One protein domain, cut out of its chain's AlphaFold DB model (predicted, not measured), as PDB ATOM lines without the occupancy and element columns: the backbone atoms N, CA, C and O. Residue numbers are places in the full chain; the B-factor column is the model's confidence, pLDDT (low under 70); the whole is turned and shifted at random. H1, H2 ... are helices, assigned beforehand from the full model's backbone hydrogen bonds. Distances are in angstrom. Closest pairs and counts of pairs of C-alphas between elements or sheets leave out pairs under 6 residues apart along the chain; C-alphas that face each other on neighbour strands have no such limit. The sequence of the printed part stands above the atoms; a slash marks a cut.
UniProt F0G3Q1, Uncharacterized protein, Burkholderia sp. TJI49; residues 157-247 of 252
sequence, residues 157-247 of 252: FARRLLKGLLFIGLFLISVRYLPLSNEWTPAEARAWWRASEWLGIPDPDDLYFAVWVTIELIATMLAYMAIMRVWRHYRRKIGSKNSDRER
ATOM      1  N   PHE A 157     153.116  86.674 111.831       46.44
ATOM      2  CA  PHE A 157     151.940  86.790 110.970       46.44
ATOM      3  C   PHE A 157     150.855  85.785 111.359       46.44
ATOM      4  O   PHE A 157     149.755  86.209 111.675       46.44
ATOM      5  N   ALA A 158     151.174  84.491 111.492       44.25
ATOM      6  CA  ALA A 158     150.192  83.483 111.907       44.25
ATOM      7  C   ALA A 158     149.623  83.747 113.315       44.25
ATOM      8  O   ALA A 158     148.426  83.606 113.535       44.25
ATOM      9  N   ARG A 159     150.445  84.214 114.275       56.59
ATOM     10  CA  ARG A 159     149.936  84.615 115.601       56.59
ATOM     11  C   ARG A 159     149.167  85.933 115.563       56.59
ATOM     12  O   ARG A 159     148.289  86.106 116.396       56.59
ATOM     13  N   ARG A 160     149.487  86.870 114.664       60.44
ATOM     14  CA  ARG A 160     148.693  88.098 114.462       60.44
ATOM     15  C   ARG A 160     147.358  87.777 113.795       60.44
ATOM     16  O   ARG A 160     146.352  88.289 114.256       60.44
ATOM     17  N   LEU A 161     147.350  86.881 112.809       69.81
ATOM     18  CA  LEU A 161     146.155  86.370 112.146       69.81
ATOM     19  C   LEU A 161     145.265  85.637 113.150       69.81
ATOM     20  O   LEU A 161     144.115  86.005 113.306       69.81
ATOM     21  N   LEU A 162     145.812  84.688 113.916       71.81
ATOM     22  CA  LEU A 162     145.067  83.961 114.948       71.81
ATOM     23  C   LEU A 162     144.504  84.898 116.029       71.81
ATOM     24  O   LEU A 162     143.381  84.712 116.478       71.81
ATOM     25  N   LYS A 163     145.263  85.924 116.438       71.62
ATOM     26  CA  LYS A 163     144.786  86.951 117.380       71.62
ATOM     27  C   LYS A 163     143.687  87.827 116.783       71.62
ATOM     28  O   LYS A 163     142.742  88.153 117.490       71.62
ATOM     29  N   GLY A 164     143.821  88.195 115.510       77.25
ATOM     30  CA  GLY A 164     142.800  88.932 114.772       77.25
ATOM     31  C   GLY A 164     141.521  88.112 114.631       77.25
ATOM     32  O   GLY A 164     140.453  88.602 114.962       77.25
ATOM     33  N   LEU A 165     141.636  86.838 114.255       88.06
ATOM     34  CA  LEU A 165     140.516  85.902 114.165       88.06
ATOM     35  C   LEU A 165     139.851  85.660 115.524       88.06
ATOM     36  O   LEU A 165     138.632  85.607 115.586       88.06
ATOM     37  N   LEU A 166     140.621  85.567 116.615       85.81
ATOM     38  CA  LEU A 166     140.065  85.476 117.969       85.81
ATOM     39  C   LEU A 166     139.264  86.734 118.331       85.81
ATOM     40  O   LEU A 166     138.172  86.618 118.870       85.81
ATOM     41  N   PHE A 167     139.792  87.923 118.030       87.31
ATOM     42  CA  PHE A 167     139.088  89.182 118.273       87.31
ATOM     43  C   PHE A 167     137.802  89.281 117.442       87.31
ATOM     44  O   PHE A 167     136.744  89.568 117.992       87.31
ATOM     45  N   ILE A 168     137.881  88.973 116.144       88.00
ATOM     46  CA  ILE A 168     136.722  88.955 115.240       88.00
ATOM     47  C   ILE A 168     135.687  87.936 115.726       88.00
ATOM     48  O   ILE A 168     134.505  88.249 115.783       88.00
ATOM     49  N   GLY A 169     136.117  86.740 116.130       88.94
ATOM     50  CA  GLY A 169     135.232  85.711 116.666       88.94
ATOM     51  C   GLY A 169     134.516  86.155 117.941       88.94
ATOM     52  O   GLY A 169     133.306  85.988 118.033       88.94
ATOM     53  N   LEU A 170     135.232  86.764 118.896       86.31
ATOM     54  CA  LEU A 170     134.623  87.304 120.120       86.31
ATOM     55  C   LEU A 170     133.588  88.394 119.805       86.31
ATOM     56  O   LEU A 170     132.502  88.363 120.374       86.31
ATOM     57  N   PHE A 171     133.897  89.291 118.864       86.12
ATOM     58  CA  PHE A 171     132.986  90.357 118.444       86.12
ATOM     59  C   PHE A 171     131.722  89.801 117.773       86.12
ATOM     60  O   PHE A 171     130.612  90.152 118.152       86.12
ATOM     61  N   LEU A 172     131.870  88.878 116.818       85.25
ATOM     62  CA  LEU A 172     130.730  88.264 116.128       85.25
ATOM     63  C   LEU A 172     129.845  87.446 117.077       85.25
ATOM     64  O   LEU A 172     128.630  87.400 116.901       85.25
ATOM     65  N   ILE A 173     130.443  86.803 118.085       84.00
ATOM     66  CA  ILE A 173     129.692  86.090 119.121       84.00
ATOM     67  C   ILE A 173     128.901  87.075 119.983       84.00
ATOM     68  O   ILE A 173     127.747  86.780 120.272       84.00
ATOM     69  N   SER A 174     129.473  88.218 120.378       78.81
ATOM     70  CA  SER A 174     128.767  89.175 121.245       78.81
ATOM     71  C   SER A 174     127.657  89.926 120.498       78.81
ATOM     72  O   SER A 174     126.544  90.018 121.006       78.81
ATOM     73  N   VAL A 175     127.885  90.296 119.231       77.94
ATOM     74  CA  VAL A 175     126.868  90.898 118.347       77.94
ATOM     75  C   VAL A 175     125.647  89.983 118.158       77.94
ATOM     76  O   VAL A 175     124.537  90.463 117.961       77.94
ATOM     77  N   ARG A 176     125.796  88.656 118.283       77.00
ATOM     78  CA  ARG A 176     124.665  87.711 118.205       77.00
ATOM     79  C   ARG A 176     123.674  87.839 119.372       77.00
ATOM     80  O   ARG A 176     122.552  87.357 119.255       77.00
ATOM     81  N   TYR A 177     124.087  88.456 120.477       72.62
ATOM     82  CA  TYR A 177     123.247  88.699 121.650       72.62
ATOM     83  C   TYR A 177     122.670  90.122 121.684       72.62
ATOM     84  O   TYR A 177     122.045  90.487 122.678       72.62
ATOM     85  N   LEU A 178     122.839  90.912 120.614       69.94
ATOM     86  CA  LEU A 178     122.161  92.201 120.485       69.94
ATOM     87  C   LEU A 178     120.639  91.992 120.423       69.94
ATOM     88  O   LEU A 178     120.163  91.227 119.578       69.94
ATOM     89  N   PRO A 179     119.859  92.680 121.272       65.88
ATOM     90  CA  PRO A 179     118.413  92.723 121.122       65.88
ATOM     91  C   PRO A 179     118.067  93.462 119.819       65.88
ATOM     92  O   PRO A 179     118.314  94.655 119.676       65.88
ATOM     93  N   LEU A 180     117.525  92.727 118.842       61.34
ATOM     94  CA  LEU A 180     117.146  93.234 117.511       61.34
ATOM     95  C   LEU A 180     115.920  94.163 117.529       61.34
ATOM     96  O   LEU A 180     115.608  94.790 116.524       61.34
ATOM     97  N   SER A 181     115.222  94.242 118.657       61.75
ATOM     98  CA  SER A 181     114.082  95.124 118.866       61.75
ATOM     99  C   SER A 181     113.978  95.443 120.348       61.75
ATOM    100  O   SER A 181     114.070  94.535 121.178       61.75
ATOM    101  N   ASN A 182     113.736  96.707 120.675       65.00
ATOM    102  CA  ASN A 182     113.513  97.126 122.049       65.00
ATOM    103  C   ASN A 182     112.094  97.650 122.183       65.00
ATOM    104  O   ASN A 182     111.679  98.529 121.433       65.00
ATOM    105  N   GLU A 183     111.378  97.173 123.186       73.19
ATOM    106  CA  GLU A 183     110.161  97.835 123.634       73.19
ATOM    107  C   GLU A 183     110.571  98.953 124.600       73.19
ATOM    108  O   GLU A 183     110.656  98.750 125.810       73.19
ATOM    109  N   TRP A 184     110.931 100.123 124.064       78.31
ATOM    110  CA  TRP A 184     111.293 101.270 124.899       78.31
ATOM    111  C   TRP A 184     110.085 101.778 125.680       78.31
ATOM    112  O   TRP A 184     108.987 101.945 125.143       78.31
ATOM    113  N   THR A 185     110.305 102.145 126.939       87.00
ATOM    114  CA  THR A 185     109.313 102.932 127.670       87.00
ATOM    115  C   THR A 185     109.174 104.328 127.044       87.00
ATOM    116  O   THR A 185     110.123 104.853 126.446       87.00
ATOM    117  N   PRO A 186     108.035 105.023 127.230       87.56
ATOM    118  CA  PRO A 186     107.852 106.370 126.685       87.56
ATOM    119  C   PRO A 186     108.921 107.379 127.138       87.56
ATOM    120  O   PRO A 186     109.190 108.356 126.441       87.56
ATOM    121  N   ALA A 187     109.516 107.184 128.319       87.88
ATOM    122  CA  ALA A 187     110.586 108.039 128.825       87.88
ATOM    123  C   ALA A 187     111.916 107.805 128.093       87.88
ATOM    124  O   ALA A 187     112.587 108.774 127.740       87.88
ATOM    125  N   GLU A 188     112.256 106.545 127.823       86.00
ATOM    126  CA  GLU A 188     113.472 106.148 127.106       86.00
ATOM    127  C   GLU A 188     113.413 106.551 125.634       86.00
ATOM    128  O   GLU A 188     114.364 107.144 125.132       86.00
ATOM    129  N   ALA A 189     112.270 106.344 124.971       86.25
ATOM    130  CA  ALA A 189     112.079 106.762 123.583       86.25
ATOM    131  C   ALA A 189     112.326 108.272 123.407       86.25
ATOM    132  O   ALA A 189     113.020 108.698 122.489       86.25
ATOM    133  N   ARG A 190     111.834 109.102 124.341       89.62
ATOM    134  CA  ARG A 190     112.096 110.554 124.330       89.62
ATOM    135  C   ARG A 190     113.566 110.902 124.547       89.62
ATOM    136  O   ARG A 190     114.022 111.922 124.039       89.62
ATOM    137  N   ALA A 191     114.289 110.119 125.345       90.12
ATOM    138  CA  ALA A 191     115.715 110.336 125.561       90.12
ATOM    139  C   ALA A 191     116.513 110.041 124.283       90.12
ATOM    140  O   ALA A 191     117.329 110.871 123.884       90.12
ATOM    141  N   TRP A 192     116.215 108.926 123.608       88.56
ATOM    142  CA  TRP A 192     116.841 108.563 122.334       88.56
ATOM    143  C   TRP A 192     116.529 109.560 121.219       88.56
ATOM    144  O   TRP A 192     117.452 109.996 120.539       88.56
ATOM    145  N   TRP A 193     115.281 110.020 121.103       88.81
ATOM    146  CA  TRP A 193     114.903 111.066 120.146       88.81
ATOM    147  C   TRP A 193     115.700 112.361 120.330       88.81
ATOM    148  O   TRP A 193     116.280 112.868 119.373       88.81
ATOM    149  N   ARG A 194     115.811 112.870 121.567       90.25
ATOM    150  CA  ARG A 194     116.597 114.087 121.845       90.25
ATOM    151  C   ARG A 194     118.081 113.909 121.546       90.25
ATOM    152  O   ARG A 194     118.724 114.835 121.062       90.25
ATOM    153  N   ALA A 195     118.630 112.738 121.860       88.94
ATOM    154  CA  ALA A 195     120.018 112.424 121.551       88.94
ATOM    155  C   ALA A 195     120.251 112.346 120.030       88.94
ATOM    156  O   ALA A 195     121.262 112.852 119.549       88.94
ATOM    157  N   SER A 196     119.299 111.778 119.283       92.00
ATOM    158  CA  SER A 196     119.332 111.682 117.821       92.00
ATOM    159  C   SER A 196     119.297 113.053 117.157       92.00
ATOM    160  O   SER A 196     120.156 113.352 116.330       92.00
ATOM    161  N   GLU A 197     118.384 113.930 117.587       92.06
ATOM    162  CA  GLU A 197     118.303 115.316 117.110       92.06
ATOM    163  C   GLU A 197     119.586 116.099 117.407       92.06
ATOM    164  O   GLU A 197     120.098 116.806 116.541       92.06
ATOM    165  N   TRP A 198     120.142 115.942 118.613       93.31
ATOM    166  CA  TRP A 198     121.389 116.601 119.002       93.31
ATOM    167  C   TRP A 198     122.589 116.145 118.156       93.31
ATOM    168  O   TRP A 198     123.472 116.949 117.856       93.31
ATOM    169  N   LEU A 199     122.608 114.873 117.747       88.25
ATOM    170  CA  LEU A 199     123.651 114.281 116.902       88.25
ATOM    171  C   LEU A 199     123.374 114.409 115.396       88.25
ATOM    172  O   LEU A 199     124.234 114.043 114.595       88.25
ATOM    173  N   GLY A 200     122.207 114.927 115.000       89.75
ATOM    174  CA  GLY A 200     121.800 115.061 113.600       89.75
ATOM    175  C   GLY A 200     121.501 113.731 112.898       89.75
ATOM    176  O   GLY A 200     121.607 113.658 111.675       89.75
ATOM    177  N   ILE A 201     121.153 112.681 113.646       89.06
ATOM    178  CA  ILE A 201     120.792 111.369 113.093       89.06
ATOM    179  C   ILE A 201     119.266 111.333 112.900       89.06
ATOM    180  O   ILE A 201     118.540 111.596 113.863       89.06
ATOM    181  N   PRO A 202     118.753 111.046 111.687       85.81
ATOM    182  CA  PRO A 202     117.314 111.101 111.411       85.81
ATOM    183  C   PRO A 202     116.479 110.071 112.180       85.81
ATOM    184  O   PRO A 202     115.333 110.361 112.514       85.81
ATOM    185  N   ASP A 203     117.048 108.893 112.446       86.00
ATOM    186  CA  ASP A 203     116.365 107.774 113.092       86.00
ATOM    187  C   ASP A 203     117.025 107.433 114.448       86.00
ATOM    188  O   ASP A 203     118.214 107.092 114.486       86.00
ATOM    189  N   PRO A 204     116.304 107.525 115.583       84.94
ATOM    190  CA  PRO A 204     116.844 107.140 116.886       84.94
ATOM    191  C   PRO A 204     117.216 105.651 116.981       84.94
ATOM    192  O   PRO A 204     118.068 105.308 117.807       84.94
ATOM    193  N   ASP A 205     116.630 104.778 116.154       83.44
ATOM    194  CA  ASP A 205     116.983 103.356 116.104       83.44
ATOM    195  C   ASP A 205     118.403 103.153 115.543       83.44
ATOM    196  O   ASP A 205     119.176 102.348 116.078       83.44
ATOM    197  N   ASP A 206     118.805 103.952 114.548       83.38
ATOM    198  CA  ASP A 206     120.167 103.942 113.993       83.38
ATOM    199  C   ASP A 206     121.198 104.385 115.039       83.38
ATOM    200  O   ASP A 206     122.271 103.781 115.180       83.38
ATOM    201  N   LEU A 207     120.869 105.425 115.815       85.31
ATOM    202  CA  LEU A 207     121.712 105.883 116.917       85.31
ATOM    203  C   LEU A 207     121.825 104.810 118.010       85.31
ATOM    204  O   LEU A 207     122.930 104.541 118.492       85.31
ATOM    205  N   TYR A 208     120.713 104.177 118.391       85.06
ATOM    206  CA  TYR A 208     120.709 103.091 119.371       85.06
ATOM    207  C   TYR A 208     121.618 101.939 118.928       85.06
ATOM    208  O   TYR A 208     122.469 101.485 119.700       85.06
ATOM    209  N   PHE A 209     121.482 101.497 117.675       82.75
ATOM    210  CA  PHE A 209     122.298 100.426 117.112       82.75
ATOM    211  C   PHE A 209     123.788 100.790 117.119       82.75
ATOM    212  O   PHE A 209     124.623 100.001 117.568       82.75
ATOM    213  N   ALA A 210     124.132 102.009 116.694       82.69
ATOM    214  CA  ALA A 210     125.511 102.489 116.688       82.69
ATOM    215  C   ALA A 210     126.127 102.536 118.098       82.69
ATOM    216  O   ALA A 210     127.272 102.111 118.294       82.69
ATOM    217  N   VAL A 211     125.374 103.014 119.096       85.81
ATOM    218  CA  VAL A 211     125.820 103.053 120.497       85.81
ATOM    219  C   VAL A 211     126.063 101.644 121.027       85.81
ATOM    220  O   VAL A 211     127.122 101.378 121.599       85.81
ATOM    221  N   TRP A 212     125.138 100.718 120.791       83.62
ATOM    222  CA  TRP A 212     125.267  99.345 121.271       83.62
ATOM    223  C   TRP A 212     126.409  98.573 120.617       83.62
ATOM    224  O   TRP A 212     127.198  97.943 121.320       83.62
ATOM    225  N   VAL A 213     126.581  98.682 119.298       84.31
ATOM    226  CA  VAL A 213     127.737  98.095 118.600       84.31
ATOM    227  C   VAL A 213     129.054  98.655 119.149       84.31
ATOM    228  O   VAL A 213     130.029  97.917 119.306       84.31
ATOM    229  N   THR A 214     129.085  99.943 119.494       84.06
ATOM    230  CA  THR A 214     130.263 100.581 120.098       84.06
ATOM    231  C   THR A 214     130.551 100.031 121.498       84.06
ATOM    232  O   THR A 214     131.704  99.721 121.807       84.06
ATOM    233  N   ILE A 215     129.522  99.854 122.333       85.94
ATOM    234  CA  ILE A 215     129.648  99.235 123.661       85.94
ATOM    235  C   ILE A 215     130.181  97.803 123.533       85.94
ATOM    236  O   ILE A 215     131.145  97.448 124.214       85.94
ATOM    237  N   GLU A 216     129.629  97.006 122.620       84.06
ATOM    238  CA  GLU A 216     130.054  95.624 122.376       84.06
ATOM    239  C   GLU A 216     131.491  95.529 121.848       84.06
ATOM    240  O   GLU A 216     132.263  94.655 122.258       84.06
ATOM    241  N   LEU A 217     131.910  96.468 120.995       85.06
ATOM    242  CA  LEU A 217     133.294  96.560 120.535       85.06
ATOM    243  C   LEU A 217     134.253  96.835 121.704       85.06
ATOM    244  O   LEU A 217     135.304  96.193 121.816       85.06
ATOM    245  N   ILE A 218     133.885  97.759 122.598       86.00
ATOM    246  CA  ILE A 218     134.668  98.080 123.798       86.00
ATOM    247  C   ILE A 218     134.716  96.871 124.740       86.00
ATOM    248  O   ILE A 218     135.803  96.489 125.182       86.00
ATOM    249  N   ALA A 219     133.577  96.228 125.011       85.94
ATOM    250  CA  ALA A 219     133.495  95.035 125.851       85.94
ATOM    251  C   ALA A 219     134.361  93.894 125.293       85.94
ATOM    252  O   ALA A 219     135.174  93.311 126.018       85.94
ATOM    253  N   THR A 220     134.283  93.649 123.984       84.56
ATOM    254  CA  THR A 220     135.116  92.670 123.274       84.56
ATOM    255  C   THR A 220     136.603  92.998 123.399       84.56
ATOM    256  O   THR A 220     137.423  92.114 123.665       84.56
ATOM    257  N   MET A 221     136.977  94.272 123.257       84.12
ATOM    258  CA  MET A 221     138.357  94.724 123.424       84.12
ATOM    259  C   MET A 221     138.870  94.472 124.847       84.12
ATOM    260  O   MET A 221     139.970  93.936 125.013       84.12
ATOM    261  N   LEU A 222     138.081  94.801 125.871       85.94
ATOM    262  CA  LEU A 222     138.425  94.549 127.274       85.94
ATOM    263  C   LEU A 222     138.568  93.044 127.559       85.94
ATOM    264  O   LEU A 222     139.572  92.625 128.143       85.94
ATOM    265  N   ALA A 223     137.627  92.222 127.085       83.56
ATOM    266  CA  ALA A 223     137.662  90.768 127.229       83.56
ATOM    267  C   ALA A 223     138.895  90.157 126.546       83.56
ATOM    268  O   ALA A 223     139.644  89.389 127.159       83.56
ATOM    269  N   TYR A 224     139.179  90.560 125.305       80.81
ATOM    270  CA  TYR A 224     140.381  90.152 124.585       80.81
ATOM    271  C   TYR A 224     141.656  90.541 125.349       80.81
ATOM    272  O   TYR A 224     142.557  89.715 125.522       80.81
ATOM    273  N   MET A 225     141.739  91.771 125.867       75.38
ATOM    274  CA  MET A 225     142.885  92.214 126.666       75.38
ATOM    275  C   MET A 225     143.064  91.381 127.939       75.38
ATOM    276  O   MET A 225     144.202  91.024 128.267       75.38
ATOM    277  N   ALA A 226     141.974  91.034 128.627       81.31
ATOM    278  CA  ALA A 226     141.994  90.186 129.815       81.31
ATOM    279  C   ALA A 226     142.494  88.770 129.490       81.31
ATOM    280  O   ALA A 226     143.463  88.311 130.102       81.31
ATOM    281  N   ILE A 227     141.938  88.123 128.458       78.56
ATOM    282  CA  ILE A 227     142.376  86.802 127.974       78.56
ATOM    283  C   ILE A 227     143.867  86.832 127.621       78.56
ATOM    284  O   ILE A 227     144.654  85.997 128.075       78.56
ATOM    285  N   MET A 228     144.300  87.847 126.869       74.31
ATOM    286  CA  MET A 228     145.699  88.006 126.475       74.31
ATOM    287  C   MET A 228     146.629  88.292 127.662       74.31
ATOM    288  O   MET A 228     147.818  87.955 127.615       74.31
ATOM    289  N   ARG A 229     146.140  88.933 128.725       72.62
ATOM    290  CA  ARG A 229     146.892  89.176 129.965       72.62
ATOM    291  C   ARG A 229     147.047  87.889 130.774       72.62
ATOM    292  O   ARG A 229     148.168  87.564 131.165       72.62
ATOM    293  N   VAL A 230     145.968  87.130 130.938       75.88
ATOM    294  CA  VAL A 230     145.952  85.826 131.613       75.88
ATOM    295  C   VAL A 230     146.859  84.831 130.886       75.88
ATOM    296  O   VAL A 230     147.746  84.231 131.490       75.88
ATOM    297  N   TRP A 231     146.744  84.731 129.563       66.88
ATOM    298  CA  TRP A 231     147.594  83.857 128.755       66.88
ATOM    299  C   TRP A 231     149.085  84.215 128.841       66.88
ATOM    300  O   TRP A 231     149.939  83.330 128.935       66.88
ATOM    301  N   ARG A 232     149.425  85.514 128.868       63.50
ATOM    302  CA  ARG A 232     150.807  85.971 129.108       63.50
ATOM    303  C   ARG A 232     151.323  85.523 130.477       63.50
ATOM    304  O   ARG A 232     152.487  85.140 130.573       63.50
ATOM    305  N   HIS A 233     150.479  85.558 131.504       66.25
ATOM    306  CA  HIS A 233     150.833  85.111 132.848       66.25
ATOM    307  C   HIS A 233     151.076  83.592 132.896       66.25
ATOM    308  O   HIS A 233     152.140  83.157 133.339       66.25
ATOM    309  N   TYR A 234     150.166  82.789 132.334       62.09
ATOM    310  CA  TYR A 234     150.332  81.333 132.247       62.09
ATOM    311  C   TYR A 234     151.592  80.925 131.481       62.09
ATOM    312  O   TYR A 234     152.347  80.069 131.938       62.09
ATOM    313  N   ARG A 235     151.879  81.582 130.352       58.41
ATOM    314  CA  ARG A 235     153.088  81.313 129.564       58.41
ATOM    315  C   ARG A 235     154.374  81.560 130.360       58.41
ATOM    316  O   ARG A 235     155.307  80.772 130.246       58.41
ATOM    317  N   ARG A 236     154.431  82.635 131.155       54.94
ATOM    318  CA  ARG A 236     155.590  82.935 132.016       54.94
ATOM    319  C   ARG A 236     155.780  81.862 133.091       54.94
ATOM    320  O   ARG A 236     156.897  81.401 133.291       54.94
ATOM    321  N   LYS A 237     154.687  81.411 133.715       62.75
ATOM    322  CA  LYS A 237     154.709  80.364 134.749       62.75
ATOM    323  C   LYS A 237     155.146  78.998 134.201       62.75
ATOM    324  O   LYS A 237     155.947  78.316 134.831       62.75
ATOM    325  N   ILE A 238     154.665  78.617 133.016       52.66
ATOM    326  CA  ILE A 238     155.068  77.370 132.341       52.66
ATOM    327  C   ILE A 238     156.548  77.421 131.933       52.66
ATOM    328  O   ILE A 238     157.259  76.437 132.112       52.66
ATOM    329  N   GLY A 239     157.029  78.571 131.446       43.19
ATOM    330  CA  GLY A 239     158.448  78.771 131.132       43.19
ATOM    331  C   GLY A 239     159.360  78.619 132.353       43.19
ATOM    332  O   GLY A 239     160.370  77.930 132.264       43.19
ATOM    333  N   SER A 240     158.965  79.179 133.503       51.09
ATOM    334  CA  SER A 240     159.690  79.006 134.775       51.09
ATOM    335  C   SER A 240     159.759  77.534 135.189       51.09
ATOM    336  O   SER A 240     160.832  77.018 135.467       51.09
ATOM    337  N   LYS A 241     158.626  76.820 135.142       50.62
ATOM    338  CA  LYS A 241     158.539  75.421 135.589       50.62
ATOM    339  C   LYS A 241     159.361  74.450 134.730       50.62
ATOM    340  O   LYS A 241     159.849  73.450 135.249       50.62
ATOM    341  N   ASN A 242     159.508  74.724 133.432       43.28
ATOM    342  CA  ASN A 242     160.390  73.939 132.563       43.28
ATOM    343  C   ASN A 242     161.872  74.265 132.808       43.28
ATOM    344  O   ASN A 242     162.679  73.345 132.840       43.28
ATOM    345  N   SER A 243     162.210  75.533 133.070       45.03
ATOM    346  CA  SER A 243     163.575  75.939 133.441       45.03
ATOM    347  C   SER A 243     164.046  75.310 134.755       45.03
ATOM    348  O   SER A 243     165.233  75.036 134.902       45.03
ATOM    349  N   ASP A 244     163.138  75.085 135.705       54.00
ATOM    350  CA  ASP A 244     163.463  74.452 136.987       54.00
ATOM    351  C   ASP A 244     163.577  72.920 136.881       54.00
ATOM    352  O   ASP A 244     164.260  72.301 137.690       54.00
ATOM    353  N   ARG A 245     162.958  72.298 135.865       52.81
ATOM    354  CA  ARG A 245     163.088  70.855 135.573       52.81
ATOM    355  C   ARG A 245     164.353  70.488 134.802       52.81
ATOM    356  O   ARG A 245     164.786  69.347 134.892       52.81
ATOM    357  N   GLU A 246     164.910  71.417 134.030       46.41
ATOM    358  CA  GLU A 246     166.122  71.195 133.229       46.41
ATOM    359  C   GLU A 246     167.422  71.482 134.002       46.41
ATOM    360  O   GLU A 246     168.500  71.233 133.469       46.41
ATOM    361  N   ARG A 247     167.363  71.959 135.259       42.19
ATOM    362  CA  ARG A 247     168.560  72.022 136.114       42.19
ATOM    363  C   ARG A 247     168.949  70.604 136.548       42.19
ATOM    364  O   ARG A 247     168.168  69.978 137.266       42.19
TER     365      ARG A 247
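This is residues 157 to 247 of the 252 residues of an uncharacterized protein of Burkholderia sp. TJI49 (UniProt F0G3Q1). One long, nearly straight helix, H3, makes the length of the model, with the shorter H2 set crosswise at its first end and H1 slanting away from it like a branch. H1 packs on H3 with its later part, residues 167 to 175, while the far part of H3 and the first residues of H1 stick out free. The printed part has 91 residues, with three named helices in the order H1, H2, H3 and no named strand; the class is all helix. The whole is extended, with a radius of gyration of the C-alphas of 20.9 A, and its C-alphas span 70 by 27 by 22 A.

H3, the longest helix, holds residues 204 to 245 and measures 61.7 A from C-alpha 204 at (116.844, 107.140, 116.886) to C-alpha 245 at (163.088, 70.855, 135.573). H2 holds residues 186 to 199 and measures 20.2 A. H1 holds residues 157 to 175 and measures 26.5 A, beginning with C-alpha 157 at (151.940, 86.790, 110.970).

H3 is the helix that both others touch. H1 touches H3 with residues 167 to 175 alone, and H3 touches H1 with residues 213 to 224 alone. Their closest C-alphas, those of Phe 171 and Thr 220, are 5.8 A apart. The two run opposite ways at a steep tilt of 44 degrees. H2 touches H3 with residues 192 to 196 alone, and H3 touches H2 with residues 204 to 208 alone. Their closest C-alphas, those of Ser 196 and Pro 204, are 5.3 A apart. H2 and H3 stand about perpendicular, at 87 degrees. H1 and H2 are apart. In H1, H2 and H3 every O i to N i+4 pair is within hydrogen-bond range.

The C-alphas farthest apart in the domain, those of Pro 186 and Arg 247, are 70.4 A apart. Residues 157 to 162, which belong to H1, stand free, and so do residues 229 to 247, of which 229 to 245 belong to H3. Without these stretches the body has 66 residues and spans 41 by 22 by 17 A. The printed part has no cut. The link from H2 to H3, 4 residues, is tight, and the link from H1 to H2, 10 residues, is short. The mean pLDDT of the printed part is 75.7; it is under 70 in 27 residues, namely 157 to 161, 178 to 182 and 231 to 247.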